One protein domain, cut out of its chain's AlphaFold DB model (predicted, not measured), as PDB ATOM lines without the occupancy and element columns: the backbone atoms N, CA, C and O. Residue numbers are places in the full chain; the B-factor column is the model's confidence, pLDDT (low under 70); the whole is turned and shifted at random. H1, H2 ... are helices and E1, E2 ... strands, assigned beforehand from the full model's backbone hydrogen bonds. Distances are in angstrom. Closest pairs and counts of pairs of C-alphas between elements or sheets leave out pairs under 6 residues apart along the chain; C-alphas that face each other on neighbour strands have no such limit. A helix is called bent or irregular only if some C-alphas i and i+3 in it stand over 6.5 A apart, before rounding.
ATOM      1  N   TYR A 406      21.890  13.702 113.285       77.00
ATOM      2  CA  TYR A 406      20.741  14.599 113.463       77.00
ATOM      3  C   TYR A 406      19.869  14.703 112.196       77.00
ATOM      4  O   TYR A 406      18.646  14.659 112.283       77.00
ATOM      5  N   ILE A 407      20.475  14.724 111.001       79.44
ATOM      6  CA  ILE A 407      19.750  14.763 109.720       79.44
ATOM      7  C   ILE A 407      19.045  13.428 109.447       79.44
ATOM      8  O   ILE A 407      17.933  13.431 108.923       79.44
ATOM      9  N   LYS A 408      19.637  12.287 109.827       82.69
ATOM     10  CA  LYS A 408      18.969  10.976 109.718       82.69
ATOM     11  C   LYS A 408      17.742  10.891 110.622       82.69
ATOM     12  O   LYS A 408      16.689  10.454 110.169       82.69
ATOM     13  N   GLN A 409      17.877  11.317 111.878       85.06
ATOM     14  CA  GLN A 409      16.790  11.301 112.858       85.06
ATOM     15  C   GLN A 409      15.656  12.240 112.432       85.06
ATOM     16  O   GLN A 409      14.495  11.839 112.434       85.06
ATOM     17  N   LEU A 410      16.002  13.433 111.948       83.12
ATOM     18  CA  LEU A 410      15.064  14.414 111.416       83.12
ATOM     19  C   LEU A 410      14.329  13.931 110.150       83.12
ATOM     20  O   LEU A 410      13.117  14.088 110.048       83.12
ATOM     21  N   LEU A 411      15.024  13.292 109.200       83.69
ATOM     22  CA  LEU A 411      14.390  12.654 108.032       83.69
ATOM     23  C   LEU A 411      13.562  11.408 108.404       83.69
ATOM     24  O   LEU A 411      12.750  10.952 107.598       83.69
ATOM     25  N   GLY A 412      13.762  10.859 109.606       86.12
ATOM     26  CA  GLY A 412      12.944   9.798 110.192       86.12
ATOM     27  C   GLY A 412      11.681  10.295 110.908       86.12
ATOM     28  O   GLY A 412      10.771   9.495 111.128       86.12
ATOM     29  N   ASP A 413      11.586  11.585 111.249       87.81
ATOM     30  CA  ASP A 413      10.382  12.162 111.848       87.81
ATOM     31  C   ASP A 413       9.303  12.426 110.787       87.81
ATOM     32  O   ASP A 413       9.485  13.177 109.826       87.81
ATOM     33  N   ALA A 414       8.126  11.834 111.000       89.06
ATOM     34  CA  ALA A 414       6.953  12.061 110.167       89.06
ATOM     35  C   ALA A 414       6.502  13.533 110.192       89.06
ATOM     36  O   ALA A 414       6.076  14.055 109.163       89.06
ATOM     37  N   THR A 415       6.636  14.218 111.330       86.88
ATOM     38  CA  THR A 415       6.208  15.614 111.515       86.88
ATOM     39  C   THR A 415       7.051  16.562 110.663       86.88
ATOM     40  O   THR A 415       6.513  17.410 109.943       86.88
ATOM     41  N   PHE A 416       8.373  16.377 110.664       85.88
ATOM     42  CA  PHE A 416       9.292  17.037 109.749       85.88
ATOM     43  C   PHE A 416       9.004  16.663 108.294       85.88
ATOM     44  O   PHE A 416       8.892  17.556 107.460       85.88
ATOM     45  N   MET A 417       8.828  15.377 107.974       86.31
ATOM     46  CA  MET A 417       8.617  14.920 106.594       86.31
ATOM     47  C   MET A 417       7.298  15.406 105.968       86.31
ATOM     48  O   MET A 417       7.271  15.709 104.773       86.31
ATOM     49  N   GLU A 418       6.222  15.572 106.743       87.12
ATOM     50  CA  GLU A 418       4.991  16.234 106.277       87.12
ATOM     51  C   GLU A 418       5.229  17.723 105.959       87.12
ATOM     52  O   GLU A 418       4.725  18.247 104.957       87.12
ATOM     53  N   ASN A 419       6.058  18.389 106.768       85.81
ATOM     54  CA  ASN A 419       6.326  19.827 106.704       85.81
ATOM     55  C   ASN A 419       7.612  20.208 105.946       85.81
ATOM     56  O   ASN A 419       7.916  21.393 105.800       85.81
ATOM     57  N   ILE A 420       8.344  19.239 105.382       84.31
ATOM     58  CA  ILE A 420       9.675  19.421 104.775       84.31
ATOM     59  C   ILE A 420       9.694  20.488 103.671       84.31
ATOM     60  O   ILE A 420      10.704  21.162 103.464       84.31
ATOM     61  N   ARG A 421       8.566  20.700 102.977       84.00
ATOM     62  CA  ARG A 421       8.415  21.780 101.989       84.00
ATOM     63  C   ARG A 421       8.387  23.171 102.628       84.00
ATOM     64  O   ARG A 421       8.975  24.078 102.053       84.00
ATOM     65  N   ALA A 422       7.746  23.348 103.785       84.75
ATOM     66  CA  ALA A 422       7.741  24.627 104.496       84.75
ATOM     67  C   ALA A 422       9.156  24.968 104.983       84.75
ATOM     68  O   ALA A 422       9.681  26.022 104.627       84.75
ATOM     69  N   TYR A 423       9.819  24.023 105.661       82.81
ATOM     70  CA  TYR A 423      11.204  24.191 106.108       82.81
ATOM     71  C   TYR A 423      12.159  24.505 104.941       82.81
ATOM     72  O   TYR A 423      12.911  25.468 105.025       82.81
ATOM     73  N   ASN A 424      12.091  23.792 103.807       79.44
ATOM     74  CA  ASN A 424      12.913  24.128 102.630       79.44
ATOM     75  C   ASN A 424      12.668  25.559 102.106       79.44
ATOM     76  O   ASN A 424      13.617  26.240 101.722       79.44
ATOM     77  N   GLN A 425      11.417  26.027 102.095       79.75
ATOM     78  CA  GLN A 425      11.070  27.357 101.583       79.75
ATOM     79  C   GLN A 425      11.526  28.491 102.519       79.75
ATOM     80  O   GLN A 425      11.863  29.567 102.029       79.75
ATOM     81  N   MET A 426      11.631  28.249 103.833       79.62
ATOM     82  CA  MET A 426      12.210  29.206 104.795       79.62
ATOM     83  C   MET A 426      13.675  29.557 104.507       79.62
ATOM     84  O   MET A 426      14.145  30.604 104.955       79.62
ATOM     85  N   PHE A 427      14.399  28.694 103.786       77.38
ATOM     86  CA  PHE A 427      15.826  28.847 103.490       77.38
ATOM     87  C   PHE A 427      16.129  29.258 102.035       77.38
ATOM     88  O   PHE A 427      17.289  29.395 101.641       77.38
ATOM     89  N   ALA A 428      15.099  29.509 101.220       77.69
ATOM     90  CA  ALA A 428      15.271  29.999  99.856       77.69
ATOM     91  C   ALA A 428      15.760  31.463  99.840       77.69
ATOM     92  O   ALA A 428      15.073  32.359 100.323       77.69
ATOM     93  N   MET A 429      16.916  31.743  99.225       75.38
ATOM     94  CA  MET A 429      17.432  33.120  99.090       75.38
ATOM     95  C   MET A 429      16.840  33.887  97.895       75.38
ATOM     96  O   MET A 429      16.987  35.103  97.809       75.38
ATOM     97  N   THR A 430      16.138  33.209  96.982       76.12
ATOM     98  CA  THR A 430      15.524  33.813  95.787       76.12
ATOM     99  C   THR A 430      14.097  33.318  95.606       76.12
ATOM    100  O   THR A 430      13.850  32.125  95.789       76.12
ATOM    101  N   SER A 431      13.175  34.177  95.173       77.62
ATOM    102  CA  SER A 431      11.818  33.737  94.837       77.62
ATOM    103  C   SER A 431      11.761  33.105  93.442       77.62
ATOM    104  O   SER A 431      12.468  33.513  92.515       77.62
ATOM    105  N   PHE A 432      10.924  32.078  93.293       77.81
ATOM    106  CA  PHE A 432      10.727  31.365  92.031       77.81
ATOM    107  C   PHE A 432       9.739  32.130  91.139       77.81
ATOM    108  O   PHE A 432       8.533  32.127  91.384       77.81
ATOM    109  N   GLY A 433      10.243  32.801  90.104       77.25
ATOM    110  CA  GLY A 433       9.431  33.516  89.122       77.25
ATOM    111  C   GLY A 433       9.248  32.705  87.843       77.25
ATOM    112  O   GLY A 433      10.187  32.578  87.061       77.25
ATOM    113  N   ALA A 434       8.040  32.204  87.584       81.06
ATOM    114  CA  ALA A 434       7.692  31.543  86.324       81.06
ATOM    115  C   ALA A 434       6.185  31.652  86.028       81.06
ATOM    116  O   ALA A 434       5.391  31.938  86.926       81.06
ATOM    117  N   THR A 435       5.768  31.400  84.783       80.56
ATOM    118  CA  THR A 435       4.346  31.427  84.405       80.56
ATOM    119  C   THR A 435       3.674  30.105  84.783       80.56
ATOM    120  O   THR A 435       3.846  29.092  84.102       80.56
ATOM    121  N   ILE A 436       2.909  30.105  85.877       80.31
ATOM    122  CA  ILE A 436       2.228  28.915  86.410       80.31
ATOM    123  C   ILE A 436       0.880  28.709  85.699       80.31
ATOM    124  O   ILE A 436       0.021  29.589  85.688       80.31
ATOM    125  N   GLY A 437       0.678  27.528  85.112       74.38
ATOM    126  CA  GLY A 437      -0.542  27.147  84.395       74.38
ATOM    127  C   GLY A 437      -1.566  26.459  85.299       74.38
ATOM    128  O   GLY A 437      -1.652  25.232  85.306       74.38
ATOM    129  N   SER A 438      -2.368  27.237  86.029       71.75
ATOM    130  CA  SER A 438      -3.360  26.731  86.999       71.75
ATOM    131  C   SER A 438      -4.505  25.900  86.393       71.75
ATOM    132  O   SER A 438      -5.113  25.094  87.097       71.75
ATOM    133  N   THR A 439      -4.783  26.045  85.093       77.50
ATOM    134  CA  THR A 439      -5.936  25.436  84.398       77.50
ATOM    135  C   THR A 439      -5.962  23.906  84.393       77.50
ATOM    136  O   THR A 439      -7.025  23.324  84.202       77.50
ATOM    137  N   VAL A 440      -4.830  23.235  84.635       76.25
ATOM    138  CA  VAL A 440      -4.754  21.761  84.657       76.25
ATOM    139  C   VAL A 440      -5.452  21.163  85.889       76.25
ATOM    140  O   VAL A 440      -6.021  20.077  85.813       76.25
ATOM    141  N   ASN A 441      -5.473  21.883  87.013       78.69
ATOM    142  CA  ASN A 441      -5.926  21.363  88.311       78.69
ATOM    143  C   ASN A 441      -7.444  21.501  88.546       78.69
ATOM    144  O   ASN A 441      -7.896  21.566  89.686       78.69
ATOM    145  N   GLN A 442      -8.237  21.560  87.472       76.50
ATOM    146  CA  GLN A 442      -9.700  21.697  87.527       76.50
ATOM    147  C   GLN A 442     -10.444  20.345  87.551       76.50
ATOM    148  O   GLN A 442     -11.659  20.307  87.743       76.50
ATOM    149  N   GLY A 443      -9.735  19.227  87.351       76.56
ATOM    150  CA  GLY A 443     -10.288  17.867  87.384       76.56
ATOM    151  C   GLY A 443     -10.023  17.116  88.695       76.56
ATOM    152  O   GLY A 443      -9.320  17.591  89.578       76.56
ATOM    153  N   ARG A 444     -10.528  15.877  88.796       77.06
ATOM    154  CA  ARG A 444     -10.245  14.944  89.916       77.06
ATOM    155  C   ARG A 444      -8.894  14.209  89.790       77.06
ATOM    156  O   ARG A 444      -8.739  13.124  90.344       77.06
ATOM    157  N   GLY A 445      -7.962  14.739  89.000       73.50
ATOM    158  CA  GLY A 445      -6.640  14.141  88.809       73.50
ATOM    159  C   GLY A 445      -5.681  14.447  89.969       73.50
ATOM    160  O   GLY A 445      -5.989  15.293  90.810       73.50
ATOM    161  N   PRO A 446      -4.502  13.800  90.009       73.81
ATOM    162  CA  PRO A 446      -3.392  14.244  90.848       73.81
ATOM    163  C   PRO A 446      -3.021  15.704  90.549       73.81
ATOM    164  O   PRO A 446      -3.136  16.155  89.408       73.81
ATOM    165  N   TYR A 447      -2.552  16.439  91.559       80.56
ATOM    166  CA  TYR A 447      -2.144  17.835  91.393       80.56
ATOM    167  C   TYR A 447      -0.915  17.956  90.476       80.56
ATOM    168  O   TYR A 447       0.132  17.366  90.744       80.56
ATOM    169  N   VAL A 448      -1.029  18.765  89.424       81.50
ATOM    170  CA  VAL A 448       0.035  19.046  88.455       81.50
ATOM    171  C   VAL A 448       0.534  20.477  88.640       81.50
ATOM    172  O   VAL A 448      -0.160  21.446  88.316       81.50
ATOM    173  N   PHE A 449       1.778  20.634  89.094       83.00
ATOM    174  CA  PHE A 449       2.461  21.929  89.082       83.00
ATOM    175  C   PHE A 449       2.982  22.237  87.669       83.00
ATOM    176  O   PHE A 449       4.131  21.951  87.332       83.00
ATOM    177  N   LYS A 450       2.118  22.781  86.803       83.31
ATOM    178  CA  LYS A 450       2.500  23.146  85.432       83.31
ATOM    179  C   LYS A 450       3.179  24.515  85.394       83.31
ATOM    180  O   LYS A 450       2.568  25.521  85.744       83.31
ATOM    181  N   VAL A 451       4.396  24.553  84.861       83.12
ATOM    182  CA  VAL A 451       5.136  25.779  84.532       83.12
ATOM    183  C   VAL A 451       5.289  25.888  83.013       83.12
ATOM    184  O   VAL A 451       5.509  24.885  82.337       83.12
ATOM    185  N   SER A 452       5.176  27.107  82.487       78.38
ATOM    186  CA  SER A 452       5.362  27.446  81.073       78.38
ATOM    187  C   SER A 452       6.369  28.591  80.914       78.38
ATOM    188  O   SER A 452       6.465  29.467  81.772       78.38
ATOM    189  N   GLY A 453       7.065  28.637  79.775       80.56
ATOM    190  CA  GLY A 453       7.975  29.737  79.431       80.56
ATOM    191  C   GLY A 453       9.316  29.695  80.174       80.56
ATOM    192  O   GLY A 453       9.832  28.625  80.488       80.56
ATOM    193  N   LYS A 454       9.906  30.873  80.408       75.50
ATOM    194  CA  LYS A 454      11.196  31.027  81.102       75.50
ATOM    195  C   LYS A 454      11.008  30.999  82.626       75.50
ATOM    196  O   LYS A 454      10.090  31.629  83.148       75.50
ATOM    197  N   ILE A 455      11.912  30.307  83.316       73.06
ATOM    198  CA  ILE A 455      12.037  30.299  84.781       73.06
ATOM    199  C   ILE A 455      13.112  31.315  85.184       73.06
ATOM    200  O   ILE A 455      14.174  31.367  84.565       73.06
ATOM    201  N   TYR A 456      12.848  32.088  86.237       72.38
ATOM    202  CA  TYR A 456      13.750  33.101  86.779       72.38
ATOM    203  C   TYR A 456      13.872  32.952  88.300       72.38
ATOM    204  O   TYR A 456      12.862  32.891  89.002       72.38
ATOM    205  N   ASN A 457      15.096  32.988  88.825       73.19
ATOM    206  CA  ASN A 457      15.338  33.229  90.248       73.19
ATOM    207  C   ASN A 457      15.322  34.748  90.473       73.19
ATOM    208  O   ASN A 457      16.173  35.453  89.932       73.19
ATOM    209  N   ARG A 458      14.351  35.266  91.231       69.81
ATOM    210  CA  ARG A 458      14.233  36.704  91.520       69.81
ATOM    211  C   ARG A 458      14.850  37.025  92.880       69.81
ATOM    212  O   ARG A 458      14.468  36.450  93.898       69.81
ATOM    213  N   ILE A 459      15.789  37.967  92.886       71.88
ATOM    214  CA  ILE A 459      16.335  38.601  94.091       71.88
ATOM    215  C   ILE A 459      15.546  39.902  94.298       71.88
ATOM    216  O   ILE A 459      15.320  40.635  93.336       71.88
ATOM    217  N   GLY A 460      15.067  40.151  95.518       70.62
ATOM    218  CA  GLY A 460      14.385  41.402  95.876       70.62
ATOM    219  C   GLY A 460      15.366  42.517  96.254       70.62
ATOM    220  O   GLY A 460      16.576  42.375  96.090       70.62
ATOM    221  N   SER A 461      14.851  43.608  96.827       75.06
ATOM    222  CA  SER A 461      15.695  44.574  97.550       75.06
ATOM    223  C   SER A 461      16.483  43.871  98.665       75.06
ATOM    224  O   SER A 461      15.975  42.936  99.287       75.06
ATOM    225  N   LEU A 462      17.704  44.331  98.957       72.44
ATOM    226  CA  LEU A 462      18.510  43.805 100.068       72.44
ATOM    227  C   LEU A 462      17.943  44.192 101.443       72.44
ATOM    228  O   LEU A 462      18.068  43.426 102.392       72.44
ATOM    229  N   CYS A 463      17.278  45.344 101.540       74.19
ATOM    230  CA  CYS A 463      16.543  45.758 102.736       74.19
ATOM    231  C   CYS A 463      15.028  45.632 102.499       74.19
ATOM    232  O   CYS A 463      14.580  45.894 101.375       74.19
ATOM    233  N   PRO A 464      14.225  45.284 103.520       77.12
ATOM    234  CA  PRO A 464      12.776  45.457 103.462       77.12
ATOM    235  C   PRO A 464      12.399  46.922 103.189       77.12
ATOM    236  O   PRO A 464      13.138  47.843 103.543       77.12
ATOM    237  N   THR A 465      11.267  47.138 102.522       77.38
ATOM    238  CA  THR A 465      10.835  48.450 102.022       77.38
ATOM    239  C   THR A 465       9.638  48.974 102.808       77.38
ATOM    240  O   THR A 465       8.519  48.515 102.610       77.38
ATOM    241  N   GLY A 466       9.861  49.953 103.687       76.56
ATOM    242  CA  GLY A 466       8.826  50.405 104.623       76.56
ATOM    243  C   GLY A 466       8.519  49.322 105.661       76.56
ATOM    244  O   GLY A 466       9.441  48.689 106.166       76.56
ATOM    245  N   ASP A 467       7.235  49.088 105.935       75.88
ATOM    246  CA  ASP A 467       6.758  48.114 106.933       75.88
ATOM    247  C   ASP A 467       6.655  46.663 106.394       75.88
ATOM    248  O   ASP A 467       5.916  45.835 106.928       75.88
ATOM    249  N   ASP A 468       7.362  46.336 105.306       79.00
ATOM    250  CA  ASP A 468       7.390  44.994 104.709       79.00
ATOM    251  C   ASP A 468       8.099  43.963 105.615       79.00
ATOM    252  O   ASP A 468       9.251  44.153 106.003       79.00
ATOM    253  N   ASP A 469       7.477  42.800 105.847       80.94
ATOM    254  CA  ASP A 469       8.168  41.631 106.429       80.94
ATOM    255  C   ASP A 469       9.412  41.243 105.592       80.94
ATOM    256  O   ASP A 469       9.297  41.166 104.358       80.94
ATOM    257  N   PRO A 470      10.567  40.919 106.211       82.00
ATOM    258  CA  PRO A 470      11.768  40.482 105.500       82.00
ATOM    259  C   PRO A 470      11.562  39.123 104.814       82.00
ATOM    260  O   PRO A 470      11.104  38.162 105.429       82.00
ATOM    261  N   LYS A 471      11.931  39.015 103.532       83.44
ATOM    262  CA  LYS A 471      11.703  37.825 102.693       83.44
ATOM    263  C   LYS A 471      12.973  37.380 101.951       83.44
ATOM    264  O   LYS A 471      13.790  38.193 101.516       83.44
ATOM    265  N   PHE A 472      13.104  36.070 101.740       81.69
ATOM    266  CA  PHE A 472      14.192  35.435 100.982       81.69
ATOM    267  C   PHE A 472      15.596  35.853 101.471       81.69
ATOM    268  O   PHE A 472      15.890  35.702 102.654       81.69
ATOM    269  N   LEU A 473      16.467  36.394 100.604       78.50
ATOM    270  CA  LEU A 473      17.818  36.859 100.965       78.50
ATOM    271  C   LEU A 473      17.838  37.855 102.144       78.50
ATOM    272  O   LEU A 473      18.796  37.854 102.915       78.50
ATOM    273  N   GLN A 474      16.781  38.651 102.334       81.38
ATOM    274  CA  GLN A 474      16.689  39.620 103.434       81.38
ATOM    275  C   GLN A 474      16.769  38.937 104.812       81.38
ATOM    276  O   GLN A 474      17.367  39.492 105.729       81.38
ATOM    277  N   LEU A 475      16.268  37.701 104.944       79.62
ATOM    278  CA  LEU A 475      16.268  36.914 106.191       79.62
ATOM    279  C   LEU A 475      17.675  36.552 106.709       79.62
ATOM    280  O   LEU A 475      17.802  36.013 107.804       79.62
ATOM    281  N   TYR A 476      18.727  36.811 105.928       75.31
ATOM    282  CA  TYR A 476      20.125  36.539 106.287       75.31
ATOM    283  C   TYR A 476      20.902  37.791 106.713       75.31
ATOM    284  O   TYR A 476      22.018  37.669 107.213       75.31
ATOM    285  N   ILE A 477      20.335  38.981 106.493       74.69
ATOM    286  CA  ILE A 477      21.011  40.277 106.668       74.69
ATOM    287  C   ILE A 477      20.188  41.280 107.486       74.69
ATOM    288  O   ILE A 477      20.767  42.123 108.166       74.69
ATOM    289  N   TYR A 478      18.860  41.164 107.486       76.69
ATOM    290  CA  TYR A 478      17.952  41.979 108.288       76.69
ATOM    291  C   TYR A 478      17.570  41.259 109.589       76.69
ATOM    292  O   TYR A 478      17.138  40.108 109.555       76.69
ATOM    293  N   ASP A 479      17.711  41.950 110.727       77.75
ATOM    294  CA  ASP A 479      17.343  41.481 112.075       77.75
ATOM    295  C   ASP A 479      17.742  40.015 112.356       77.75
ATOM    296  O   ASP A 479      16.930  39.137 112.658       77.75
ATOM    297  N   THR A 480      19.048  39.752 112.275       76.12
ATOM    298  CA  THR A 480      19.654  38.429 112.514       76.12
ATOM    299  C   THR A 480      19.513  37.930 113.961       76.12
ATOM    300  O   THR A 480      19.841  36.774 114.246       76.12
ATOM    301  N   ARG A 481      18.994  38.775 114.870       76.62
ATOM    302  CA  ARG A 481      18.599  38.422 116.243       76.62
ATOM    303  C   ARG A 481      17.236  37.722 116.273       76.62
ATOM    304  O   ARG A 481      17.087  36.748 117.001       76.62
ATOM    305  N   ASN A 482      16.274  38.160 115.457       82.12
ATOM    306  CA  ASN A 482      14.947  37.539 115.343       82.12
ATOM    307  C   ASN A 482      14.795  36.595 114.135       82.12
ATOM    308  O   ASN A 482      13.672  36.225 113.795       82.12
ATOM    309  N   GLU A 483      15.890  36.188 113.490       79.31
ATOM    310  CA  GLU A 483      15.896  35.356 112.275       79.31
ATOM    311  C   GLU A 483      14.872  34.203 112.298       79.31
ATOM    312  O   GLU A 483      14.092  34.060 111.361       79.31
ATOM    313  N   VAL A 484      14.832  33.411 113.376       82.31
ATOM    314  CA  VAL A 484      13.916  32.261 113.517       82.31
ATOM    315  C   VAL A 484      12.448  32.710 113.490       82.31
ATOM    316  O   VAL A 484      11.647  32.156 112.739       82.31
ATOM    317  N   ARG A 485      12.100  33.775 114.227       85.75
ATOM    318  CA  ARG A 485      10.756  34.383 114.222       85.75
ATOM    319  C   ARG A 485      10.392  34.907 112.828       85.75
ATOM    320  O   ARG A 485       9.277  34.684 112.368       85.75
ATOM    321  N   ASN A 486      11.338  35.558 112.152       85.44
ATOM    322  CA  ASN A 486      11.151  36.117 110.813       85.44
ATOM    323  C   ASN A 486      10.989  35.013 109.741       85.44
ATOM    324  O   ASN A 486      10.198  35.179 108.816       85.44
ATOM    325  N   ARG A 487      11.662  33.859 109.888       84.69
ATOM    326  CA  ARG A 487      11.467  32.665 109.037       84.69
ATOM    327  C   ARG A 487      10.130  31.963 109.287       84.69
ATOM    328  O   ARG A 487       9.531  31.469 108.337       84.69
ATOM    329  N   LEU A 488       9.661  31.916 110.536       86.62
ATOM    330  CA  LEU A 488       8.400  31.266 110.913       86.62
ATOM    331  C   LEU A 488       7.160  32.090 110.529       86.62
ATOM    332  O   LEU A 488       6.179  31.506 110.078       86.62
ATOM    333  N   ASN A 489       7.206  33.426 110.654       86.12
ATOM    334  CA  ASN A 489       6.042  34.312 110.475       86.12
ATOM    335  C   ASN A 489       5.218  34.050 109.186       86.12
ATOM    336  O   ASN A 489       4.000  33.909 109.298       86.12
ATOM    337  N   PRO A 490       5.819  33.866 107.986       83.81
ATOM    338  CA  PRO A 490       5.069  33.596 106.751       83.81
ATOM    339  C   PRO A 490       4.317  32.252 106.722       83.81
ATOM    340  O   PRO A 490       3.503  32.028 105.827       83.81
ATOM    341  N   PHE A 491       4.599  31.353 107.669       83.31
ATOM    342  CA  PHE A 491       4.001  30.020 107.785       83.31
ATOM    343  C   PHE A 491       3.098  29.876 109.027       83.31
ATOM    344  O   PHE A 491       2.453  28.842 109.196       83.31
ATOM    345  N   SER A 492       3.004  30.914 109.869       75.69
ATOM    346  CA  SER A 492       2.198  30.963 111.099       75.69
ATOM    347  C   SER A 492       0.690  31.087 110.822       75.69
ATOM    348  O   SER A 492       0.058  32.100 111.116       75.69
ATOM    349  N   ASN A 493       0.095  30.040 110.252       75.50
ATOM    350  CA  ASN A 493      -1.341  29.934 109.994       75.50
ATOM    351  C   ASN A 493      -2.027  29.058 111.069       75.50
ATOM    352  O   ASN A 493      -1.628  27.904 111.215       75.50
ATOM    353  N   PRO A 494      -3.083  29.522 111.772       69.31
ATOM    354  CA  PRO A 494      -3.781  28.718 112.786       69.31
ATOM    355  C   PRO A 494      -4.446  27.435 112.252       69.31
ATOM    356  O   PRO A 494      -4.710  26.531 113.039       69.31
ATOM    357  N   ASP A 495      -4.693  27.323 110.939       69.31
ATOM    358  CA  ASP A 495      -5.196  26.088 110.309       69.31
ATOM    359  C   ASP A 495      -4.085  25.055 109.999       69.31
ATOM    360  O   ASP A 495      -4.354  24.018 109.391       69.31
ATOM    361  N   SER A 496      -2.818  25.346 110.310       68.06
ATOM    362  CA  SER A 496      -1.648  24.526 109.952       68.06
ATOM    363  C   SER A 496      -0.960  23.951 111.197       68.06
ATOM    364  O   SER A 496      -1.025  24.567 112.262       68.06
ATOM    365  N   PRO A 497      -0.314  22.769 111.109       68.38
ATOM    366  CA  PRO A 497       0.450  22.231 112.230       68.38
ATOM    367  C   PRO A 497       1.577  23.207 112.616       68.38
ATOM    368  O   PRO A 497       2.183  23.809 111.724       68.38
ATOM    369  N   PRO A 498       1.864  23.387 113.918       75.12
ATOM    370  CA  PRO A 498       2.933  24.276 114.353       75.12
ATOM    371  C   PRO A 498       4.281  23.757 113.846       75.12
ATOM    372  O   PRO A 498       4.612  22.586 114.018       75.12
ATOM    373  N   LEU A 499       5.049  24.646 113.218       84.69
ATOM    374  CA  LEU A 499       6.418  24.365 112.797       84.69
ATOM    375  C   LEU A 499       7.370  24.603 113.969       84.69
ATOM    376  O   LEU A 499       7.191  25.545 114.743       84.69
ATOM    377  N   ASP A 500       8.369  23.740 114.091       83.62
ATOM    378  CA  ASP A 500       9.256  23.702 115.245       83.62
ATOM    379  C   ASP A 500      10.338  24.799 115.147       83.62
ATOM    380  O   ASP A 500      11.109  24.819 114.175       83.62
ATOM    381  N   PRO A 501      10.423  25.729 116.119       84.00
ATOM    382  CA  PRO A 501      11.471  26.741 116.140       84.00
ATOM    383  C   PRO A 501      12.871  26.159 116.379       84.00
ATOM    384  O   PRO A 501      13.837  26.758 115.911       84.00
ATOM    385  N   GLU A 502      13.006  25.018 117.062       81.12
ATOM    386  CA  GLU A 502      14.298  24.390 117.356       81.12
ATOM    387  C   GLU A 502      14.929  23.824 116.076       81.12
ATOM    388  O   GLU A 502      16.091  24.115 115.788       81.12
ATOM    389  N   ILE A 503      14.130  23.170 115.220       77.50
ATOM    390  CA  ILE A 503      14.553  22.725 113.877       77.50
ATOM    391  C   ILE A 503      15.030  23.920 113.027       77.50
ATOM    392  O   ILE A 503      16.083  23.861 112.386       77.50
ATOM    393  N   VAL A 504      14.295  25.039 113.030       75.56
ATOM    394  CA  VAL A 504      14.685  26.253 112.280       75.56
ATOM    395  C   VAL A 504      15.950  26.903 112.864       75.56
ATOM    396  O   VAL A 504      16.754  27.460 112.113       75.56
ATOM    397  N   GLN A 505      16.152  26.814 114.180       73.50
ATOM    398  CA  GLN A 505      17.333  27.329 114.872       73.50
ATOM    399  C   GLN A 505      18.585  26.474 114.620       73.50
ATOM    400  O   GLN A 505      19.659  27.038 114.397       73.50
ATOM    401  N   GLU A 506      18.472  25.143 114.593       66.19
ATOM    402  CA  GLU A 506      19.584  24.245 114.251       66.19
ATOM    403  C   GLU A 506      20.031  24.434 112.789       66.19
ATOM    404  O   GLU A 506      21.232  24.497 112.503       66.19
ATOM    405  N   PHE A 507      19.075  24.630 111.874       62.75
ATOM    406  CA  PHE A 507      19.333  24.909 110.456       62.75
ATOM    407  C   PHE A 507      19.800  26.338 110.131       62.75
ATOM    408  O   PHE A 507      20.023  26.632 108.952       62.75
ATOM    409  N   LYS A 508      19.994  27.226 111.121       55.16
ATOM    410  CA  LYS A 508      20.565  28.575 110.919       55.16
ATOM    411  C   LYS A 508      21.804  28.481 110.025       55.16
ATOM    412  O   LYS A 508      22.805  27.877 110.419       55.16
ATOM    413  N   ILE A 509      21.733  29.037 108.807       46.38
ATOM    414  CA  ILE A 509      22.701  28.696 107.752       46.38
ATOM    415  C   ILE A 509      24.101  29.169 108.133       46.38
ATOM    416  O   ILE A 509      24.478  30.329 107.963       46.38
ATOM    417  N   ARG A 510      24.910  28.203 108.565       40.38
ATOM    418  CA  ARG A 510      26.365  28.282 108.567       40.38
ATOM    419  C   ARG A 510      26.771  28.343 107.093       40.38
ATOM    420  O   ARG A 510      26.687  27.346 106.385       40.38
ATOM    421  N   LEU A 511      27.111  29.531 106.599       34.84
ATOM    422  CA  LEU A 511      27.448  29.769 105.190       34.84
ATOM    423  C   LEU A 511      28.796  29.104 104.851       34.84
ATOM    424  O   LEU A 511      29.851  29.737 104.890       34.84
ATOM    425  N   TYR A 512      28.758  27.799 104.569       37.31
ATOM    426  CA  TYR A 512      29.934  26.932 104.491       37.31
ATOM    427  C   TYR A 512      30.928  27.377 103.408       37.31
ATOM    428  O   TYR A 512      30.729  27.146 102.212       37.31
ATOM    429  N   SER A 513      32.062  27.947 103.826       32.84
ATOM    430  CA  SER A 513      33.142  28.383 102.931       32.84
ATOM    431  C   SER A 513      34.005  27.208 102.433       32.84
ATOM    432  O   SER A 513      35.223  27.164 102.611       32.84
ATOM    433  N   GLY A 514      33.371  26.234 101.778       34.19
ATOM    434  CA  GLY A 514      34.018  25.197 100.969       34.19
ATOM    435  C   GLY A 514      34.801  24.104 101.706       34.19
ATOM    436  O   GLY A 514      35.305  23.209 101.026       34.19
ATOM    437  N   ARG A 515      34.914  24.148 103.043       31.39
ATOM    438  CA  ARG A 515      35.540  23.112 103.885       31.39
ATOM    439  C   ARG A 515      34.873  23.022 105.269       31.39
ATOM    440  O   ARG A 515      35.258  23.745 106.175       31.39
ATOM    441  N   GLY A 516      33.937  22.088 105.442       32.94
ATOM    442  CA  GLY A 516      33.431  21.686 106.763       32.94
ATOM    443  C   GLY A 516      32.590  22.726 107.522       32.94
ATOM    444  O   GLY A 516      32.249  23.788 107.005       32.94
ATOM    445  N   TYR A 517      32.235  22.374 108.762       38.50
ATOM    446  CA  TYR A 517      31.265  23.075 109.616       38.50
ATOM    447  C   TYR A 517      31.866  24.246 110.422       38.50
ATOM    448  O   TYR A 517      31.576  24.397 111.608       38.50
ATOM    449  N   GLU A 518      32.705  25.070 109.795       30.72
ATOM    450  CA  GLU A 518      33.375  26.205 110.444       30.72
ATOM    451  C   GLU A 518      32.714  27.555 110.097       30.72
ATOM    452  O   GLU A 518      32.053  27.701 109.065       30.72
ATOM    453  N   LEU A 519      32.870  28.549 110.980       35.06
ATOM    454  CA  LEU A 519      32.401  29.923 110.767       35.06
ATOM    455  C   LEU A 519      33.084  30.568 109.546       35.06
ATOM    456  O   LEU A 519      34.196  30.201 109.165       35.06
ATOM    457  N   GLN A 520      32.430  31.562 108.935       32.56
ATOM    458  CA  GLN A 520      32.972  32.246 107.757       32.56
ATOM    459  C   GLN A 520      34.269  33.006 108.074       32.56
ATOM    460  O   GLN A 520      34.252  34.154 108.514       32.56
ATOM    461  N   SER A 521      35.405  32.391 107.749       36.66
ATOM    462  CA  SER A 521      36.636  33.135 107.484       36.66
ATOM    463  C   SER A 521      36.464  33.997 106.225       36.66
ATOM    464  O   SER A 521      35.702  33.662 105.316       36.66
ATOM    465  N   ASP A 541      32.490  37.375  81.381       60.41
ATOM    466  CA  ASP A 541      33.441  36.545  82.118       60.41
ATOM    467  C   ASP A 541      33.637  37.100  83.531       60.41
ATOM    468  O   ASP A 541      34.016  38.260  83.693       60.41
ATOM    469  N   VAL A 542      33.456  36.272  84.565       67.44
ATOM    470  CA  VAL A 542      33.918  36.630  85.914       67.44
ATOM    471  C   VAL A 542      35.422  36.397  85.990       67.44
ATOM    472  O   VAL A 542      35.917  35.285  85.794       67.44
ATOM    473  N   VAL A 543      36.157  37.456  86.306       70.56
ATOM    474  CA  VAL A 543      37.608  37.443  86.479       70.56
ATOM    475  C   VAL A 543      37.914  37.962  87.879       70.56
ATOM    476  O   VAL A 543      37.550  39.085  88.211       70.56
ATOM    477  N   LEU A 544      38.550  37.135  88.710       70.69
ATOM    478  CA  LEU A 544      38.981  37.531  90.051       70.69
ATOM    479  C   LEU A 544      40.436  37.989  90.027       70.69
ATOM    480  O   LEU A 544      41.299  37.263  89.534       70.69
ATOM    481  N   GLU A 545      40.708  39.144  90.619       68.38
ATOM    482  CA  GLU A 545      42.056  39.574  90.990       68.38
ATOM    483  C   GLU A 545      42.297  39.214  92.464       68.38
ATOM    484  O   GLU A 545      41.526  39.595  93.349       68.38
ATOM    485  N   TYR A 546      43.338  38.430  92.737       70.06
ATOM    486  CA  TYR A 546      43.785  38.132  94.098       70.06
ATOM    487  C   TYR A 546      44.668  39.274  94.639       70.06
ATOM    488  O   TYR A 546      45.204  40.079  93.882       70.06
ATOM    489  N   ARG A 547      44.852  39.354  95.968       71.94
ATOM    490  CA  ARG A 547      45.620  40.440  96.629       71.94
ATOM    491  C   ARG A 547      47.108  40.517  96.240       71.94
ATOM    492  O   ARG A 547      47.774  41.476  96.612       71.94
ATOM    493  N   ASP A 548      47.623  39.517  95.535       80.69
ATOM    494  CA  ASP A 548      48.969  39.452  94.959       80.69
ATOM    495  C   ASP A 548      49.017  39.884  93.476       80.69
ATOM    496  O   ASP A 548      50.057  39.755  92.830       80.69
ATOM    497  N   GLY A 549      47.901  40.377  92.926       74.88
ATOM    498  CA  GLY A 549      47.754  40.757  91.521       74.88
ATOM    499  C   GLY A 549      47.539  39.575  90.569       74.88
ATOM    500  O   GLY A 549      47.527  39.771  89.353       74.88
ATOM    501  N   GLN A 550      47.374  38.338  91.063       78.06
ATOM    502  CA  GLN A 550      47.079  37.210  90.179       78.06
ATOM    503  C   GLN A 550      45.637  37.269  89.666       78.06
ATOM    504  O   GLN A 550      44.674  37.236  90.431       78.06
ATOM    505  N   VAL A 551      45.499  37.304  88.341       78.94
ATOM    506  CA  VAL A 551      44.219  37.399  87.633       78.94
ATOM    507  C   VAL A 551      43.740  36.005  87.220       78.94
ATOM    508  O   VAL A 551      44.428  35.288  86.491       78.94
ATOM    509  N   LYS A 552      42.543  35.606  87.664       77.19
ATOM    510  CA  LYS A 552      41.975  34.268  87.448       77.19
ATOM    511  C   LYS A 552      40.544  34.334  86.916       77.19
ATOM    512  O   LYS A 552      39.602  34.645  87.643       77.19
ATOM    513  N   ARG A 553      40.372  33.960  85.646       76.75
ATOM    514  CA  ARG A 553      39.060  33.769  85.011       76.75
ATOM    515  C   ARG A 553      38.340  32.559  85.614       76.75
ATOM    516  O   ARG A 553      38.914  31.474  85.718       76.75
ATOM    517  N   ILE A 554      37.078  32.742  85.982       73.50
ATOM    518  CA  ILE A 554      36.159  31.695  86.424       73.50
ATOM    519  C   ILE A 554      35.202  31.394  85.268       73.50
ATOM    520  O   ILE A 554      34.572  32.290  84.718       73.50
ATOM    521  N   SER A 555      35.096  30.120  84.888       72.62
ATOM    522  CA  SER A 555      34.145  29.688  83.858       72.62
ATOM    523  C   SER A 555      32.709  29.696  84.387       72.62
ATOM    524  O   SER A 555      32.486  29.384  85.555       72.62
ATOM    525  N   LYS A 556      31.723  29.943  83.517       67.19
ATOM    526  CA  LYS A 556      30.286  29.882  83.853       67.19
ATOM    527  C   LYS A 556      29.835  28.501  84.361       67.19
ATOM    528  O   LYS A 556      28.852  28.408  85.081       67.19
ATOM    529  N   ILE A 557      30.579  27.436  84.035       66.75
ATOM    530  CA  ILE A 557      30.384  26.081  84.594       66.75
ATOM    531  C   ILE A 557      31.128  25.853  85.925       66.75
ATOM    532  O   ILE A 557      31.361  24.716  86.326       66.75
ATOM    533  N   HIS A 558      31.578  26.904  86.610       68.44
ATOM    534  CA  HIS A 558      32.134  26.797  87.955       68.44
ATOM    535  C   HIS A 558      31.006  26.780  88.989       68.44
ATOM    536  O   HIS A 558      30.051  27.539  88.874       68.44
ATOM    537  N   LYS A 559      31.129  25.971  90.048       64.19
ATOM    538  CA  LYS A 559      30.053  25.785  91.037       64.19
ATOM    539  C   LYS A 559      29.521  27.079  91.672       64.19
ATOM    540  O   LYS A 559      28.339  27.154  91.970       64.19
ATOM    541  N   SER A 560      30.355  28.113  91.804       59.91
ATOM    542  CA  SER A 560      29.953  29.434  92.321       59.91
ATOM    543  C   SER A 560      29.041  30.252  91.389       59.91
ATOM    544  O   SER A 560      28.573  31.301  91.809       59.91
ATOM    545  N   TYR A 561      28.807  29.810  90.147       57.91
ATOM    546  CA  TYR A 561      27.786  30.372  89.250       57.91
ATOM    547  C   TYR A 561      26.407  29.709  89.427       57.91
ATOM    548  O   TYR A 561      25.419  30.224  88.903       57.91
ATOM    549  N   MET A 562      26.303  28.578  90.143       57.47
ATOM    550  CA  MET A 562      24.988  28.047  90.513       57.47
ATOM    551  C   MET A 562      24.306  29.045  91.454       57.47
ATOM    552  O   MET A 562      24.947  29.596  92.348       57.47
ATOM    553  N   SER A 563      23.016  29.307  91.229       50.22
ATOM    554  CA  SER A 563      22.252  30.267  92.032       50.22
ATOM    555  C   SER A 563      22.285  29.912  93.521       50.22
ATOM    556  O   SER A 563      22.388  28.739  93.871       50.22
ATOM    557  N   LEU A 564      22.139  30.926  94.383       54.25
ATOM    558  CA  LEU A 564      22.102  30.802  95.846       54.25
ATOM    559  C   LEU A 564      20.864  30.019  96.325       54.25
ATOM    560  O   LEU A 564      19.890  30.576  96.826       54.25
ATOM    561  N   GLN A 565      20.897  28.706  96.139       51.31
ATOM    562  CA  GLN A 565      19.876  27.770  96.571       51.31
ATOM    563  C   GLN A 565      20.500  26.862  97.629       51.31
ATOM    564  O   GLN A 565      21.366  26.046  97.326       51.31
ATOM    565  N   PHE A 566      20.008  26.982  98.863       55.25
ATOM    566  CA  PHE A 566      20.303  26.064  99.962       55.25
ATOM    567  C   PHE A 566      19.027  25.309 100.380       55.25
ATOM    568  O   PHE A 566      18.484  25.582 101.451       55.25
ATOM    569  N   PRO A 567      18.498  24.373  99.562       55.53
ATOM    570  CA  PRO A 567      17.507  23.424 100.052       55.53
ATOM    571  C   PRO A 567      18.147  22.539 101.122       55.53
ATOM    572  O   PRO A 567      19.275  22.075 100.953       55.53
ATOM    573  N   LEU A 568      17.387  22.208 102.162       53.00
ATOM    574  CA  LEU A 568      17.775  21.274 103.227       53.00
ATOM    575  C   LEU A 568      18.099  19.867 102.689       53.00
ATOM    576  O   LEU A 568      18.808  19.093 103.323       53.00
ATOM    577  N   ILE A 569      17.615  19.562 101.482       56.09
ATOM    578  CA  ILE A 569      17.897  18.338 100.720       56.09
ATOM    579  C   ILE A 569      19.394  18.227 100.350       56.09
ATOM    580  O   ILE A 569      19.908  17.122 100.191       56.09
ATOM    581  N   PHE A 570      20.134  19.340 100.262       60.75
ATOM    582  CA  PHE A 570      21.585  19.336 100.039       60.75
ATOM    583  C   PHE A 570      22.342  19.254 101.371       60.75
ATOM    584  O   PHE A 570      23.020  20.198 101.771       60.75
ATOM    585  N   ILE A 571      22.256  18.084 102.014       63.62
ATOM    586  CA  ILE A 571      22.859  17.703 103.313       63.62
ATOM    587  C   ILE A 571      24.283  18.261 103.524       63.62
ATOM    588  O   ILE A 571      24.625  18.710 104.616       63.62
ATOM    589  N   TYR A 572      25.101  18.264 102.466       64.94
ATOM    590  CA  TYR A 572      26.505  18.694 102.489       64.94
ATOM    591  C   TYR A 572      26.803  19.998 101.732       64.94
ATOM    592  O   TYR A 572      27.970  20.358 101.575       64.94
ATOM    593  N   GLY A 573      25.792  20.675 101.177       56.66
ATOM    594  CA  GLY A 573      25.988  21.831 100.290       56.66
ATOM    595  C   GLY A 573      26.863  21.532  99.060       56.66
ATOM    596  O   GLY A 573      27.530  22.426  98.534       56.66
ATOM    597  N   GLN A 574      26.931  20.265  98.634       60.28
ATOM    598  CA  GLN A 574      27.792  19.841  97.533       60.28
ATOM    599  C   GLN A 574      27.356  20.451  96.191       60.28
ATOM    600  O   GLN A 574      26.161  20.620  95.941       60.28
ATOM    601  N   PRO A 575      28.308  20.740  95.282       57.03
ATOM    602  CA  PRO A 575      27.964  21.089  93.911       57.03
ATOM    603  C   PRO A 575      27.285  19.891  93.238       57.03
ATOM    604  O   PRO A 575      27.875  18.818  93.154       57.03
ATOM    605  N   GLY A 576      26.082  20.080  92.691       57.81
ATOM    606  CA  GLY A 576      25.310  19.018  92.020       57.81
ATOM    607  C   GLY A 576      25.921  18.469  90.718       57.81
ATOM    608  O   GLY A 576      25.226  17.822  89.941       57.81
ATOM    609  N   PHE A 577      27.195  18.753  90.441       65.81
ATOM    610  CA  PHE A 577      27.958  18.245  89.308       65.81
ATOM    611  C   PHE A 577      29.453  18.179  89.660       65.81
ATOM    612  O   PHE A 577      29.997  19.057  90.335       65.81
ATOM    613  N   HIS A 578      30.138  17.157  89.143       65.31
ATOM    614  CA  HIS A 578      31.550  16.903  89.418       65.31
ATOM    615  C   HIS A 578      32.378  16.944  88.126       65.31
ATOM    616  O   HIS A 578      32.279  16.066  87.275       65.31
ATOM    617  N   THR A 579      33.250  17.948  87.989       67.19
ATOM    618  CA  THR A 579      34.162  18.106  86.831       67.19
ATOM    619  C   THR A 579      35.415  17.226  86.899       67.19
ATOM    620  O   THR A 579      36.274  17.310  86.025       67.19
ATOM    621  N   LYS A 580      35.530  16.394  87.941       70.62
ATOM    622  CA  LYS A 580      36.661  15.493  88.215       70.62
ATOM    623  C   LYS A 580      36.228  14.026  88.353       70.62
ATOM    624  O   LYS A 580      36.843  13.282  89.106       70.62
ATOM    625  N   LEU A 581      35.152  13.613  87.683       73.88
ATOM    626  CA  LEU A 581      34.804  12.191  87.610       73.88
ATOM    627  C   LEU A 581      35.902  11.451  86.843       73.88
ATOM    628  O   LEU A 581      36.204  11.796  85.701       73.88
ATOM    629  N   MET A 582      36.507  10.456  87.488       79.25
ATOM    630  CA  MET A 582      37.657   9.730  86.950       79.25
ATOM    631  C   MET A 582      37.187   8.429  86.300       79.25
ATOM    632  O   MET A 582      36.189   7.833  86.714       79.25
ATOM    633  N   LEU A 583      37.869   7.999  85.241       81.38
ATOM    634  CA  LEU A 583      37.614   6.691  84.646       81.38
ATOM    635  C   LEU A 583      38.386   5.640  85.440       81.38
ATOM    636  O   LEU A 583      39.556   5.856  85.741       81.38
ATOM    637  N   ARG A 584      37.763   4.495  85.739       72.81
ATOM    638  CA  ARG A 584      38.511   3.356  86.276       72.81
ATOM    639  C   ARG A 584      39.558   2.923  85.250       72.81
ATOM    640  O   ARG A 584      39.254   2.760  84.064       72.81
TER     641      ARG A 584
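Overview. This is residues 406 to 521 and 541 to 584 of the 592 residues of the protein "Helitron helicase-like domain-containing protein" of Artemisia annua (UniProt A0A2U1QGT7). A narrow two-strand ribbon, E1 and E2, extends from a loose cluster of helices, H2, H4, H5 and H6, with H3 near the ribbon's far end and H1 making a corner with the first part of H2. A second, smaller ribbon, the hairpin of E3 and E4, lies away from both, and long stretches without named elements wind between these parts. The printed part has 160 residues, with six named helices and four named strands in the order H1, H2, E1, H3, E2, H4, H5, H6, E3, E4; under half of the residues are in named elements, and the class is mixed, helices and strands. Each of the two sheets, E1 - E2 and E3 - E4, is antiparallel. The whole is loose, with a radius of gyration of the C-alphas of 19.3 A and spans of 58 by 45 by 40 A.

Along the chain. E1 is residues 431 to 436, 13.6 A from first to last C-alpha, and begins at C-alpha 431 at (11.818, 33.737, 94.837). E2, the longest strand, is residues 451 to 458, 15.8 A, and bends by 82 degrees at residue 454. Between them in the chain is H3, residues 438 to 442, neither bent nor irregular, but only just: C-alphas 439 and 442 are 6.2 A apart. H1 is residues 406 to 412, 9.7 A, and begins at C-alpha 406 at (20.741, 14.599, 113.463). H2, the longest helix, is residues 414 to 426, 18.7 A, and is irregular: C-alphas 418 and 421 are 7.8 A apart. H4 is residues 472 to 476, and H6 is residues 501 to 506. H5, residues 483 to 491, 13.8 A, is only just irregular, with C-alphas 487 and 490 6.9 A apart. E3 is residues 542 to 545, 10.0 A, and E4 is residues 551 to 554, 9.9 A, ending at C-alpha 554 at (36.159, 31.695, 86.424).

Arrangement. E1 and E2 are antiparallel, with 164 degrees between their directions; N 433 and O 456 are 2.8 A apart and N 452 and O 435 are 2.9 A apart, both within hydrogen-bond range. The closest C-alphas of E1 and H4 are those of Ser 431 and Phe 472, 6.8 A apart. H4 touches H5, closest at the C-alphas of Leu 475 and Glu 483, 6.3 A. H5 is the hub and touches three helices. H6 touches it at a steep tilt of 48 degrees, opposite ways, closest at the C-alphas of Val 484 and Gln 505, 6.2 A. H2 only just touches H5, with 3 pairs of C-alphas within 8 A and with residues 422 to 426 alone; the closest C-alphas are those of Met 426 and Arg 487, 5.5 A, and the lines are about perpendicular at 74 degrees. H1 and H2 are close but not clearly touching, closest at the C-alphas of Leu 411 and Met 417, 6.4 A. H3 touches no helix. E3 and E4 form an antiparallel hairpin at 153 degrees, with N 552 and O 544 2.8 A apart, within hydrogen-bond range; both strands are apart from E1, E2 and H5. Every O i to N i+4 pair is within hydrogen-bond range in H1 and H6, against 7 of 9 in H2, 3 of 5 in H5, and 0 of 1 in H3 and H4, where 1 of 2 and 2 of 2 O i to N i+3 pairs are within range.

Size, cuts and confidence. The C-alphas of Arg 444 and Asp 548 are the two farthest apart, 64.3 A. Residues 522 to 540 are not printed, and C-alphas 521 and 541 are 25.8 A apart across this cut. The link from E2 to H4 is long, with 13 residues. Residues 555 to 584 hold no named element. The mean pLDDT of the printed part is 71.6, and 48 residues are under 70, among them residues 506 to 521 and 556 to 579.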